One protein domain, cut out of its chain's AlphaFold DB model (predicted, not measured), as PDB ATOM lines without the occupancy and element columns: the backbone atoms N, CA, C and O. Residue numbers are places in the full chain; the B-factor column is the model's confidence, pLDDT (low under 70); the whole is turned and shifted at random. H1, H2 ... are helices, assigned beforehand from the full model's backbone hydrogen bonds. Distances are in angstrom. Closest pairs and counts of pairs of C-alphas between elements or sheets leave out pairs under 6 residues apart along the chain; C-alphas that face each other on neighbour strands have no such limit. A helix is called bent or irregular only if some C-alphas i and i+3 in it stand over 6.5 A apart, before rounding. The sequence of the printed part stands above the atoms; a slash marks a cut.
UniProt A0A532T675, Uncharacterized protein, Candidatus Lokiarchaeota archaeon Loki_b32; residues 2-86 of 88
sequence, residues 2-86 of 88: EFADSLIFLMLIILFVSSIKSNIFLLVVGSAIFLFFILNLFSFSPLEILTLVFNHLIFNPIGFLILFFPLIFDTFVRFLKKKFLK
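AT A GLANCE: This is residues 2 to 86 of the 88 residues of an uncharacterized protein of Candidatus Lokiarchaeota archaeon Loki_b32 (UniProt A0A532T675). Two helices of equal residue count, H1 and H2, lie side by side as a helical hairpin, and beyond it the chain makes a wide V: H3 slants away from the hairpin's far end, and the long H4 turns at a corner beside Asn 60 and comes back past the beginning of H2. The last part of H4 with the residues after it, 75 to 86, sticks out as a free arm and adds to the length. The printed part has 85 residues with four named helices, in the order H1, H2, H3, H4, and no named strand; the class is all helix. The whole is loose, with a radius of gyration of the C-alphas of 16.3 A, and flat, spanning 55 by 28 by 15 A.

HOW THE PARTS SIT: H1, residues 2 to 19, and H2, residues 24 to 41, form a helical hairpin. They touch, with Val 17 and Gly 30 as the closest C-alphas at 6.3 A, and run opposite ways at a shallow tilt of 2 degrees. H3, residues 46 to 59, only just touches H1, with 3 pairs of C-alphas within 8 A; residues 5 to 9 of H1 and residue 46 alone of H3 take part, and the closest C-alphas are those of Ser 6 and Pro 46, 6.2 A apart. H1 and H3 run the same way at a steep tilt of 55 degrees. H3 also only just touches H2, with 3 pairs, through residues 37 to 41 of H2 and residue 49 alone of H3; the closest C-alphas, of Asn 40 and Ile 49, are 6.8 A apart. H2 and H3 run opposite ways at a steep tilt of 55 degrees. The helix packing is mostly crossed, but only just, with 1 of these 3 touching pairs at a shallow tilt. H4, residues 61 to 84, is about perpendicular to H3, at 77 degrees, and close but not clearly touching it: the closest C-alphas, of Leu 57 and Phe 64, are 6.7 A apart. H4 is also close to H2 but not clearly touching it, with the C-alphas of Phe 25 and Pro 70 closest at 8.0 A. H1 and H4 are apart. Every O i to N i+4 pair is within hydrogen-bond range in H1, H2 and H3, against 16 of 20 in H4.

IN THESE COORDINATES: H1 begins at C-alpha 2 (-9.946, 44.898, 23.840) and is 25.8 A long; H2 is 25.5 A and H3 20.0 A. H4, 34.0 A long, ends at C-alpha 84 (2.730, -7.303, 25.009). It has a kink of 35 degrees near residue 68 and is irregular, but only just: C-alphas 67 and 70 are 6.8 A apart.

THE WHOLE: The C-alphas of Glu 2 and Lys 86, the two farthest apart, are 54.7 A from each other. The three links are tight, and the printed part has no cut. Residues 58 to 63, of which 61 to 63 belong to H4, and residues 75 to 86, of which 75 to 84 belong to H4, stand free. The mean pLDDT of the printed part is 71.6; residues 2 to 28, 63 to 71 and 85 to 86 are under 70.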
ATOM      1  N   GLU A   2      -9.820  46.093  24.697       59.31
ATOM      2  CA  GLU A   2      -9.946  44.898  23.840       59.31
ATOM      3  C   GLU A   2      -8.636  44.387  23.212       59.31
ATOM      4  O   GLU A   2      -8.384  43.189  23.221       59.31
ATOM      5  N   PHE A   3      -7.753  45.268  22.725       62.56
ATOM      6  CA  PHE A   3      -6.487  44.833  22.115       62.56
ATOM      7  C   PHE A   3      -5.521  44.169  23.114       62.56
ATOM      8  O   PHE A   3      -4.827  43.215  22.768       62.56
ATOM      9  N   ALA A   4      -5.482  44.657  24.359       67.44
ATOM     10  CA  ALA A   4      -4.641  44.081  25.406       67.44
ATOM     11  C   ALA A   4      -5.192  42.722  25.869       67.44
ATOM     12  O   ALA A   4      -4.421  41.782  26.044       67.44
ATOM     13  N   ASP A   5      -6.519  42.598  25.975       62.25
ATOM     14  CA  ASP A   5      -7.195  41.344  26.328       62.25
ATOM     15  C   ASP A   5      -6.992  40.273  25.243       62.25
ATOM     16  O   ASP A   5      -6.663  39.125  25.546       62.25
ATOM     17  N   SER A   6      -7.077  40.664  23.967       66.62
ATOM     18  CA  SER A   6      -6.764  39.810  22.816       66.62
ATOM     19  C   SER A   6      -5.298  39.352  22.789       66.62
ATOM     20  O   SER A   6      -5.021  38.193  22.479       66.62
ATOM     21  N   LEU A   7      -4.350  40.223  23.159       68.19
ATOM     22  CA  LEU A   7      -2.926  39.877  23.269       68.19
ATOM     23  C   LEU A   7      -2.646  38.891  24.411       68.19
ATOM     24  O   LEU A   7      -1.906  37.924  24.221       68.19
ATOM     25  N   ILE A   8      -3.245  39.112  25.583       66.88
ATOM     26  CA  ILE A   8      -3.121  38.210  26.737       66.88
ATOM     27  C   ILE A   8      -3.713  36.836  26.398       66.88
ATOM     28  O   ILE A   8      -3.106  35.805  26.693       66.88
ATOM     29  N   PHE A   9      -4.860  36.810  25.717       69.88
ATOM     30  CA  PHE A   9      -5.491  35.577  25.254       69.88
ATOM     31  C   PHE A   9      -4.612  34.819  24.250       69.88
ATOM     32  O   PHE A   9      -4.413  33.612  24.387       69.88
ATOM     33  N   LEU A  10      -4.000  35.526  23.294       67.88
ATOM     34  CA  LEU A  10      -3.050  34.934  22.354       67.88
ATOM     35  C   LEU A  10      -1.838  34.320  23.080       67.88
ATOM     36  O   LEU A  10      -1.447  33.194  22.770       67.88
ATOM     37  N   MET A  11      -1.274  35.014  24.076       66.25
ATOM     38  CA  MET A  11      -0.176  34.481  24.895       66.25
ATOM     39  C   MET A  11      -0.569  33.199  25.636       66.25
ATOM     40  O   MET A  11       0.215  32.248  25.657       66.25
ATOM     41  N   LEU A  12      -1.773  33.144  26.215       69.44
ATOM     42  CA  LEU A  12      -2.282  31.946  26.888       69.44
ATOM     43  C   LEU A  12      -2.405  30.763  25.924       69.44
ATOM     44  O   LEU A  12      -2.028  29.645  26.278       69.44
ATOM     45  N   ILE A  13      -2.864  31.004  24.694       67.56
ATOM     46  CA  ILE A  13      -2.959  29.950  23.681       67.56
ATOM     47  C   ILE A  13      -1.564  29.477  23.247       67.56
ATOM     48  O   ILE A  13      -1.341  28.271  23.151       67.56
ATOM     49  N   ILE A  14      -0.607  30.384  23.028       64.75
ATOM     50  CA  ILE A  14       0.777  30.018  22.673       64.75
ATOM     51  C   ILE A  14       1.406  29.164  23.779       64.75
ATOM     52  O   ILE A  14       2.003  28.125  23.492       64.75
ATOM     53  N   LEU A  15       1.230  29.559  25.043       64.25
ATOM     54  CA  LEU A  15       1.691  28.784  26.195       64.25
ATOM     55  C   LEU A  15       1.044  27.397  26.223       64.25
ATOM     56  O   LEU A  15       1.759  26.401  26.348       64.25
ATOM     57  N   PHE A  16      -0.274  27.320  26.026       66.56
ATOM     58  CA  PHE A  16      -0.999  26.055  25.960       66.56
ATOM     59  C   PHE A  16      -0.436  25.146  24.865       66.56
ATOM     60  O   PHE A  16      -0.027  24.032  25.175       66.56
ATOM     61  N   VAL A  17      -0.316  25.634  23.625       62.47
ATOM     62  CA  VAL A  17       0.214  24.863  22.488       62.47
ATOM     63  C   VAL A  17       1.661  24.424  22.735       62.47
ATOM     64  O   VAL A  17       1.991  23.265  22.498       62.47
ATOM     65  N   SER A  18       2.509  25.302  23.283       60.25
ATOM     66  CA  SER A  18       3.907  24.977  23.609       60.25
ATOM     67  C   SER A  18       4.043  23.899  24.694       60.25
ATOM     68  O   SER A  18       5.020  23.149  24.706       60.25
ATOM     69  N   SER A  19       3.052  23.787  25.585       62.28
ATOM     70  CA  SER A  19       3.024  22.782  26.654       62.28
ATOM     71  C   SER A  19       2.606  21.388  26.169       62.28
ATOM     72  O   SER A  19       2.865  20.392  26.851       62.28
ATOM     73  N   ILE A  20       1.999  21.282  24.978       65.06
ATOM     74  CA  ILE A  20       1.583  20.000  24.405       65.06
ATOM     75  C   ILE A  20       2.836  19.255  23.907       65.06
ATOM     76  O   ILE A  20       3.261  19.389  22.760       65.06
ATOM     77  N   LYS A  21       3.430  18.411  24.763       56.97
ATOM     78  CA  LYS A  21       4.444  17.414  24.362       56.97
ATOM     79  C   LYS A  21       3.806  16.445  23.372       56.97
ATOM     80  O   LYS A  21       3.024  15.590  23.790       56.97
ATOM     81  N   SER A  22       4.071  16.594  22.072       54.97
ATOM     82  CA  SER A  22       3.153  15.987  21.113       54.97
ATOM     83  C   SER A  22       3.728  15.484  19.793       54.97
ATOM     84  O   SER A  22       4.684  16.010  19.231       54.97
ATOM     85  N   ASN A  23       3.096  14.392  19.362       62.47
ATOM     86  CA  ASN A  23       3.201  13.702  18.085       62.47
ATOM     87  C   ASN A  23       2.813  14.667  16.942       62.47
ATOM     88  O   ASN A  23       1.998  15.561  17.163       62.47
ATOM     89  N   ILE A  24       3.343  14.492  15.725       64.31
ATOM     90  CA  ILE A  24       3.163  15.434  14.591       64.31
ATOM     91  C   ILE A  24       1.685  15.790  14.358       64.31
ATOM     92  O   ILE A  24       1.358  16.935  14.065       64.31
ATOM     93  N   PHE A  25       0.778  14.834  14.567       64.38
ATOM     94  CA  PHE A  25      -0.665  15.054  14.472       64.38
ATOM     95  C   PHE A  25      -1.183  16.153  15.416       64.38
ATOM     96  O   PHE A  25      -1.946  17.021  15.005       64.38
ATOM     97  N   LEU A  26      -0.748  16.146  16.676       67.44
ATOM     98  CA  LEU A  26      -1.160  17.135  17.674       67.44
ATOM     99  C   LEU A  26      -0.554  18.510  17.401       67.44
ATOM    100  O   LEU A  26      -1.215  19.515  17.644       67.44
ATOM    101  N   LEU A  27       0.652  18.552  16.833       69.06
ATOM    102  CA  LEU A  27       1.243  19.782  16.312       69.06
ATOM    103  C   LEU A  27       0.400  20.363  15.173       69.06
ATOM    104  O   LEU A  27       0.091  21.552  15.196       69.06
ATOM    105  N   VAL A  28      -0.020  19.539  14.209       69.06
ATOM    106  CA  VAL A  28      -0.847  19.977  13.072       69.06
ATOM    107  C   VAL A  28      -2.228  20.448  13.535       69.06
ATOM    108  O   VAL A  28      -2.660  21.534  13.155       69.06
ATOM    109  N   VAL A  29      -2.902  19.688  14.402       70.44
ATOM    110  CA  VAL A  29      -4.219  20.064  14.944       70.44
ATOM    111  C   VAL A  29      -4.121  21.308  15.827       70.44
ATOM    112  O   VAL A  29      -4.915  22.232  15.667       70.44
ATOM    113  N   GLY A  30      -3.125  21.379  16.713       70.69
ATOM    114  CA  GLY A  30      -2.884  22.554  17.549       70.69
ATOM    115  C   GLY A  30      -2.605  23.804  16.718       70.69
ATOM    116  O   GLY A  30      -3.153  24.863  17.008       70.69
ATOM    117  N   SER A  31      -1.841  23.669  15.630       70.56
ATOM    118  CA  SER A  31      -1.569  24.765  14.690       70.56
ATOM    119  C   SER A  31      -2.822  25.207  13.933       70.56
ATOM    120  O   SER A  31      -3.027  26.403  13.747       70.56
ATOM    121  N   ALA A  32      -3.683  24.271  13.524       74.44
ATOM    122  CA  ALA A  32      -4.947  24.583  12.857       74.44
ATOM    123  C   ALA A  32      -5.915  25.331  13.788       74.44
ATOM    124  O   ALA A  32      -6.497  26.342  13.399       74.44
ATOM    125  N   ILE A  33      -6.033  24.875  15.041       75.25
ATOM    126  CA  ILE A  33      -6.806  25.561  16.082       75.25
ATOM    127  C   ILE A  33      -6.223  26.958  16.329       75.25
ATOM    128  O   ILE A  33      -6.961  27.936  16.392       75.25
ATOM    129  N   PHE A  34      -4.899  27.076  16.407       73.12
ATOM    130  CA  PHE A  34      -4.223  28.353  16.614       73.12
ATOM    131  C   PHE A  34      -4.489  29.356  15.485       73.12
ATOM    132  O   PHE A  34      -4.849  30.502  15.749       73.12
ATOM    133  N   LEU A  35      -4.381  28.915  14.231       74.25
ATOM    134  CA  LEU A  35      -4.721  29.715  13.055       74.25
ATOM    135  C   LEU A  35      -6.180  30.177  13.084       74.25
ATOM    136  O   LEU A  35      -6.453  31.344  12.813       74.25
ATOM    137  N   PHE A  36      -7.104  29.293  13.467       77.00
ATOM    138  CA  PHE A  36      -8.507  29.656  13.644       77.00
ATOM    139  C   PHE A  36      -8.675  30.772  14.687       77.00
ATOM    140  O   PHE A  36      -9.353  31.761  14.414       77.00
ATOM    141  N   PHE A  37      -8.026  30.671  15.850       70.62
ATOM    142  CA  PHE A  37      -8.095  31.715  16.877       70.62
ATOM    143  C   PHE A  37      -7.474  33.040  16.424       70.62
ATOM    144  O   PHE A  37      -8.077  34.085  16.654       70.62
ATOM    145  N   ILE A  38      -6.326  33.014  15.739       76.12
ATOM    146  CA  ILE A  38      -5.697  34.222  15.184       76.12
ATOM    147  C   ILE A  38      -6.645  34.936  14.222       76.12
ATOM    148  O   ILE A  38      -6.841  36.140  14.344       76.12
ATOM    149  N   LEU A  39      -7.249  34.204  13.283       76.31
ATOM    150  CA  LEU A  39      -8.157  34.791  12.297       76.31
ATOM    151  C   LEU A  39      -9.397  35.407  12.959       76.31
ATOM    152  O   LEU A  39      -9.826  36.493  12.574       76.31
ATOM    153  N   ASN A  40      -9.934  34.749  13.988       73.06
ATOM    154  CA  ASN A  40     -11.091  35.257  14.719       73.06
ATOM    155  C   ASN A  40     -10.752  36.444  15.637       73.06
ATOM    156  O   ASN A  40     -11.591  37.322  15.792       73.06
ATOM    157  N   LEU A  41      -9.531  36.538  16.176       72.94
ATOM    158  CA  LEU A  41      -9.087  37.677  16.998       72.94
ATOM    159  C   LEU A  41      -9.059  39.012  16.238       72.94
ATOM    160  O   LEU A  41      -9.133  40.065  16.866       72.94
ATOM    161  N   PHE A  42      -8.975  38.988  14.904       74.00
ATOM    162  CA  PHE A  42      -9.087  40.196  14.080       74.00
ATOM    163  C   PHE A  42     -10.529  40.673  13.881       74.00
ATOM    164  O   PHE A  42     -10.731  41.804  13.449       74.00
ATOM    165  N   SER A  43     -11.515  39.812  14.146       75.81
ATOM    166  CA  SER A  43     -12.919  40.051  13.783       75.81
ATOM    167  C   SER A  43     -13.873  40.040  14.977       75.81
ATOM    168  O   SER A  43     -14.959  40.601  14.877       75.81
ATOM    169  N   PHE A  44     -13.488  39.410  16.087       77.94
ATOM    170  CA  PHE A  44     -14.353  39.163  17.235       77.94
ATOM    171  C   PHE A  44     -13.643  39.475  18.548       77.94
ATOM    172  O   PHE A  44     -12.432  39.276  18.692       77.94
ATOM    173  N   SER A  45     -14.421  39.912  19.534       80.62
ATOM    174  CA  SER A  45     -13.946  40.052  20.908       80.62
ATOM    175  C   SER A  45     -13.655  38.673  21.530       80.62
ATOM    176  O   SER A  45     -14.275  37.673  21.153       80.62
ATOM    177  N   PRO A  46     -12.760  38.569  22.532       74.25
ATOM    178  CA  PRO A  46     -12.418  37.284  23.157       74.25
ATOM    179  C   PRO A  46     -13.632  36.494  23.678       74.25
ATOM    180  O   PRO A  46     -13.665  35.263  23.613       74.25
ATOM    181  N   LEU A  47     -14.647  37.205  24.174       78.69
ATOM    182  CA  LEU A  47     -15.865  36.618  24.730       78.69
ATOM    183  C   LEU A  47     -16.760  36.041  23.623       78.69
ATOM    184  O   LEU A  47     -17.284  34.934  23.759       78.69
ATOM    185  N   GLU A  48     -16.867  36.728  22.488       79.44
ATOM    186  CA  GLU A  48     -17.567  36.222  21.304       79.44
ATOM    187  C   GLU A  48     -16.879  34.979  20.744       79.44
ATOM    188  O   GLU A  48     -17.562  34.002  20.453       79.44
ATOM    189  N   ILE A  49     -15.544  34.959  20.685       77.88
ATOM    190  CA  ILE A  49     -14.781  33.786  20.235       77.88
ATOM    191  C   ILE A  49     -15.084  32.570  21.119       77.88
ATOM    192  O   ILE A  49     -15.379  31.491  20.602       77.88
ATOM    193  N   LEU A  50     -15.059  32.736  22.447       75.38
ATOM    194  CA  LEU A  50     -15.436  31.679  23.393       75.38
ATOM    195  C   LEU A  50     -16.852  31.166  23.124       75.38
ATOM    196  O   LEU A  50     -17.071  29.958  23.039       75.38
ATOM    197  N   THR A  51     -17.798  32.082  22.938       83.00
ATOM    198  CA  THR A  51     -19.200  31.744  22.668       83.00
ATOM    199  C   THR A  51     -19.349  30.980  21.346       83.00
ATOM    200  O   THR A  51     -20.104  30.013  21.260       83.00
ATOM    201  N   LEU A  52     -18.582  31.358  20.321       80.62
ATOM    202  CA  LEU A  52     -18.594  30.748  18.990       80.62
ATOM    203  C   LEU A  52     -18.017  29.325  19.011       80.62
ATOM    204  O   LEU A  52     -18.594  28.416  18.408       80.62
ATOM    205  N   VAL A  53     -16.933  29.121  19.764       75.94
ATOM    206  CA  VAL A  53     -16.329  27.803  20.012       75.94
ATOM    207  C   VAL A  53     -17.290  26.901  20.786       75.94
ATOM    208  O   VAL A  53     -17.495  25.754  20.390       75.94
ATOM    209  N   PHE A  54     -17.927  27.413  21.843       78.69
ATOM    210  CA  PHE A  54     -18.932  26.664  22.605       78.69
ATOM    211  C   PHE A  54     -20.136  26.275  21.747       78.69
ATOM    212  O   PHE A  54     -20.569  25.124  21.783       78.69
ATOM    213  N   ASN A  55     -20.637  27.194  20.922       81.88
ATOM    214  CA  ASN A  55     -21.712  26.887  19.985       81.88
ATOM    215  C   ASN A  55     -21.284  25.804  18.989       81.88
ATOM    216  O   ASN A  55     -22.014  24.836  18.800       81.88
ATOM    217  N   HIS A  56     -20.086  25.891  18.403       75.38
ATOM    218  CA  HIS A  56     -19.587  24.845  17.501       75.38
ATOM    219  C   HIS A  56     -19.472  23.474  18.179       75.38
ATOM    220  O   HIS A  56     -19.790  22.458  17.564       75.38
ATOM    221  N   LEU A  57     -19.073  23.442  19.452       74.94
ATOM    222  CA  LEU A  57     -19.024  22.229  20.271       74.94
ATOM    223  C   LEU A  57     -20.406  21.596  20.473       74.94
ATOM    224  O   LEU A  57     -20.546  20.380  20.364       74.94
ATOM    225  N   ILE A  58     -21.421  22.418  20.747       78.69
ATOM    226  CA  ILE A  58     -22.797  21.962  20.979       78.69
ATOM    227  C   ILE A  58     -23.447  21.494  19.672       78.69
ATOM    228  O   ILE A  58     -24.114  20.461  19.652       78.69
ATOM    229  N   PHE A  59     -23.242  22.227  18.575       79.25
ATOM    230  CA  PHE A  59     -23.859  21.917  17.284       79.25
ATOM    231  C   PHE A  59     -23.146  20.796  16.516       79.25
ATOM    232  O   PHE A  59     -23.776  20.143  15.685       79.25
ATOM    233  N   ASN A  60     -21.862  20.533  16.783       74.62
ATOM    234  CA  ASN A  60     -21.114  19.455  16.132       74.62
ATOM    235  C   ASN A  60     -20.242  18.643  17.114       74.62
ATOM    236  O   ASN A  60     -19.008  18.648  17.028       74.62
ATOM    237  N   PRO A  61     -20.871  17.878  18.024       72.44
ATOM    238  CA  PRO A  61     -20.152  17.074  19.011       72.44
ATOM    239  C   PRO A  61     -19.344  15.932  18.369       72.44
ATOM    240  O   PRO A  61     -18.311  15.520  18.895       72.44
ATOM    241  N   ILE A  62     -19.784  15.434  17.207       71.62
ATOM    242  CA  ILE A  62     -19.131  14.329  16.489       71.62
ATOM    243  C   ILE A  62     -17.807  14.792  15.870       71.62
ATOM    244  O   ILE A  62     -16.792  14.107  16.005       71.62
ATOM    245  N   GLY A  63     -17.793  15.969  15.233       67.38
ATOM    246  CA  GLY A  63     -16.575  16.561  14.678       67.38
ATOM    247  C   GLY A  63     -15.514  16.813  15.750       67.38
ATOM    248  O   GLY A  63     -14.328  16.596  15.512       67.38
ATOM    249  N   PHE A  64     -15.946  17.174  16.960       68.75
ATOM    250  CA  PHE A  64     -15.049  17.317  18.102       68.75
ATOM    251  C   PHE A  64     -14.502  15.967  18.589       68.75
ATOM    252  O   PHE A  64     -13.297  15.833  18.784       68.75
ATOM    253  N   LEU A  65     -15.346  14.936  18.720       66.75
ATOM    254  CA  LEU A  65     -14.920  13.587  19.124       66.75
ATOM    255  C   LEU A  65     -13.908  12.960  18.154       66.75
ATOM    256  O   LEU A  65     -12.975  12.283  18.592       66.75
ATOM    257  N   ILE A  66     -14.044  13.228  16.852       69.44
ATOM    258  CA  ILE A  66     -13.097  12.776  15.822       69.44
ATOM    259  C   ILE A  66     -11.679  13.307  16.074       69.44
ATOM    260  O   ILE A  66     -10.716  12.583  15.828       69.44
ATOM    261  N   LEU A  67     -11.521  14.517  16.623       65.00
ATOM    262  CA  LEU A  67     -10.199  15.084  16.922       65.00
ATOM    263  C   LEU A  67      -9.461  14.315  18.028       65.00
ATOM    264  O   LEU A  67      -8.230  14.248  18.017       65.00
ATOM    265  N   PHE A  68     -10.191  13.695  18.958       67.06
ATOM    266  CA  PHE A  68      -9.600  12.885  20.027       67.06
ATOM    267  C   PHE A  68      -9.307  11.451  19.595       67.06
ATOM    268  O   PHE A  68      -8.516  10.770  20.246       67.06
ATOM    269  N   PHE A  69      -9.892  10.987  18.490       69.88
ATOM    270  CA  PHE A  69      -9.754   9.606  18.032       69.88
ATOM    271  C   PHE A  69      -8.288   9.190  17.801       69.88
ATOM    272  O   PHE A  69      -7.885   8.144  18.311       69.88
ATOM    273  N   PRO A  70      -7.434  10.002  17.146       66.44
ATOM    274  CA  PRO A  70      -6.025   9.655  16.940       66.44
ATOM    275  C   PRO A  70      -5.212   9.673  18.238       66.44
ATOM    276  O   PRO A  70      -4.288   8.883  18.403       66.44
ATOM    277  N   LEU A  71      -5.585  10.532  19.190       68.88
ATOM    278  CA  LEU A  71      -5.000  10.618  20.533       68.88
ATOM    279  C   LEU A  71      -5.308   9.367  21.366       68.88
ATOM    280  O   LEU A  71      -4.425   8.796  22.018       68.88
ATOM    281  N   ILE A  72      -6.569   8.933  21.322       75.56
ATOM    282  CA  ILE A  72      -7.042   7.700  21.951       75.56
ATOM    283  C   ILE A  72      -6.341   6.509  21.298       75.56
ATOM    284  O   ILE A  72      -5.812   5.655  22.007       75.56
ATOM    285  N   PHE A  73      -6.253   6.492  19.967       74.81
ATOM    286  CA  PHE A  73      -5.589   5.436  19.213       74.81
ATOM    287  C   PHE A  73      -4.089   5.341  19.531       74.81
ATOM    288  O   PHE A  73      -3.614   4.262  19.866       74.81
ATOM    289  N   ASP A  74      -3.340   6.448  19.526       72.88
ATOM    290  CA  ASP A  74      -1.908   6.460  19.865       72.88
ATOM    291  C   ASP A  74      -1.663   5.999  21.313       72.88
ATOM    292  O   ASP A  74      -0.748   5.226  21.617       72.88
ATOM    293  N   THR A  75      -2.537   6.405  22.237       78.50
ATOM    294  CA  THR A  75      -2.484   5.953  23.633       78.50
ATOM    295  C   THR A  75      -2.786   4.464  23.758       78.50
ATOM    296  O   THR A  75      -2.066   3.757  24.466       78.50
ATOM    297  N   PHE A  76      -3.782   3.975  23.026       79.62
ATOM    298  CA  PHE A  76      -4.147   2.566  22.978       79.62
ATOM    299  C   PHE A  76      -3.026   1.706  22.379       79.62
ATOM    300  O   PHE A  76      -2.646   0.693  22.963       79.62
ATOM    301  N   VAL A  77      -2.405   2.151  21.284       80.12
ATOM    302  CA  VAL A  77      -1.262   1.474  20.652       80.12
ATOM    303  C   VAL A  77      -0.062   1.415  21.599       80.12
ATOM    304  O   VAL A  77       0.546   0.354  21.752       80.12
ATOM    305  N   ARG A  78       0.277   2.515  22.287       81.50
ATOM    306  CA  ARG A  78       1.346   2.507  23.305       81.50
ATOM    307  C   ARG A  78       1.024   1.573  24.462       81.50
ATOM    308  O   ARG A  78       1.923   0.875  24.928       81.50
ATOM    309  N   PHE A  79      -0.226   1.555  24.921       84.44
ATOM    310  CA  PHE A  79      -0.674   0.663  25.986       84.44
ATOM    311  C   PHE A  79      -0.521  -0.808  25.581       84.44
ATOM    312  O   PHE A  79       0.101  -1.579  26.314       84.44
ATOM    313  N   LEU A  80      -0.990  -1.175  24.384       83.00
ATOM    314  CA  LEU A  80      -0.826  -2.519  23.828       83.00
ATOM    315  C   LEU A  80       0.651  -2.894  23.682       83.00
ATOM    316  O   LEU A  80       1.056  -3.946  24.171       83.00
ATOM    317  N   LYS A  81       1.488  -2.018  23.107       81.62
ATOM    318  CA  LYS A  81       2.939  -2.253  23.030       81.62
ATOM    319  C   LYS A  81       3.534  -2.528  24.407       81.62
ATOM    320  O   LYS A  81       4.262  -3.498  24.562       81.62
ATOM    321  N   LYS A  82       3.217  -1.718  25.420       83.12
ATOM    322  CA  LYS A  82       3.768  -1.883  26.777       83.12
ATOM    323  C   LYS A  82       3.350  -3.196  27.438       83.12
ATOM    324  O   LYS A  82       4.137  -3.749  28.198       83.12
ATOM    325  N   LYS A  83       2.122  -3.654  27.176       81.38
ATOM    326  CA  LYS A  83       1.564  -4.877  27.760       81.38
ATOM    327  C   LYS A  83       2.128  -6.135  27.094       81.38
ATOM    328  O   LYS A  83       2.465  -7.071  27.799       81.38
ATOM    329  N   PHE A  84       2.298  -6.125  25.771       75.00
ATOM    330  CA  PHE A  84       2.730  -7.303  25.009       75.00
ATOM    331  C   PHE A  84       4.248  -7.394  24.755       75.00
ATOM    332  O   PHE A  84       4.748  -8.487  24.520       75.00
ATOM    333  N   LEU A  85       5.013  -6.294  24.818       61.75
ATOM    334  CA  LEU A  85       6.486  -6.325  24.678       61.75
ATOM    335  C   LEU A  85       7.239  -6.534  26.002       61.75
ATOM    336  O   LEU A  85       8.457  -6.652  25.971       61.75
ATOM    337  N   LYS A  86       6.555  -6.562  27.153       54.91
ATOM    338  CA  LYS A  86       7.176  -6.864  28.458       54.91
ATOM    339  C   LYS A  86       7.176  -8.355  28.826       54.91
ATOM    340  O   LYS A  86       7.736  -8.698  29.858       54.91
TER     341      LYS A  86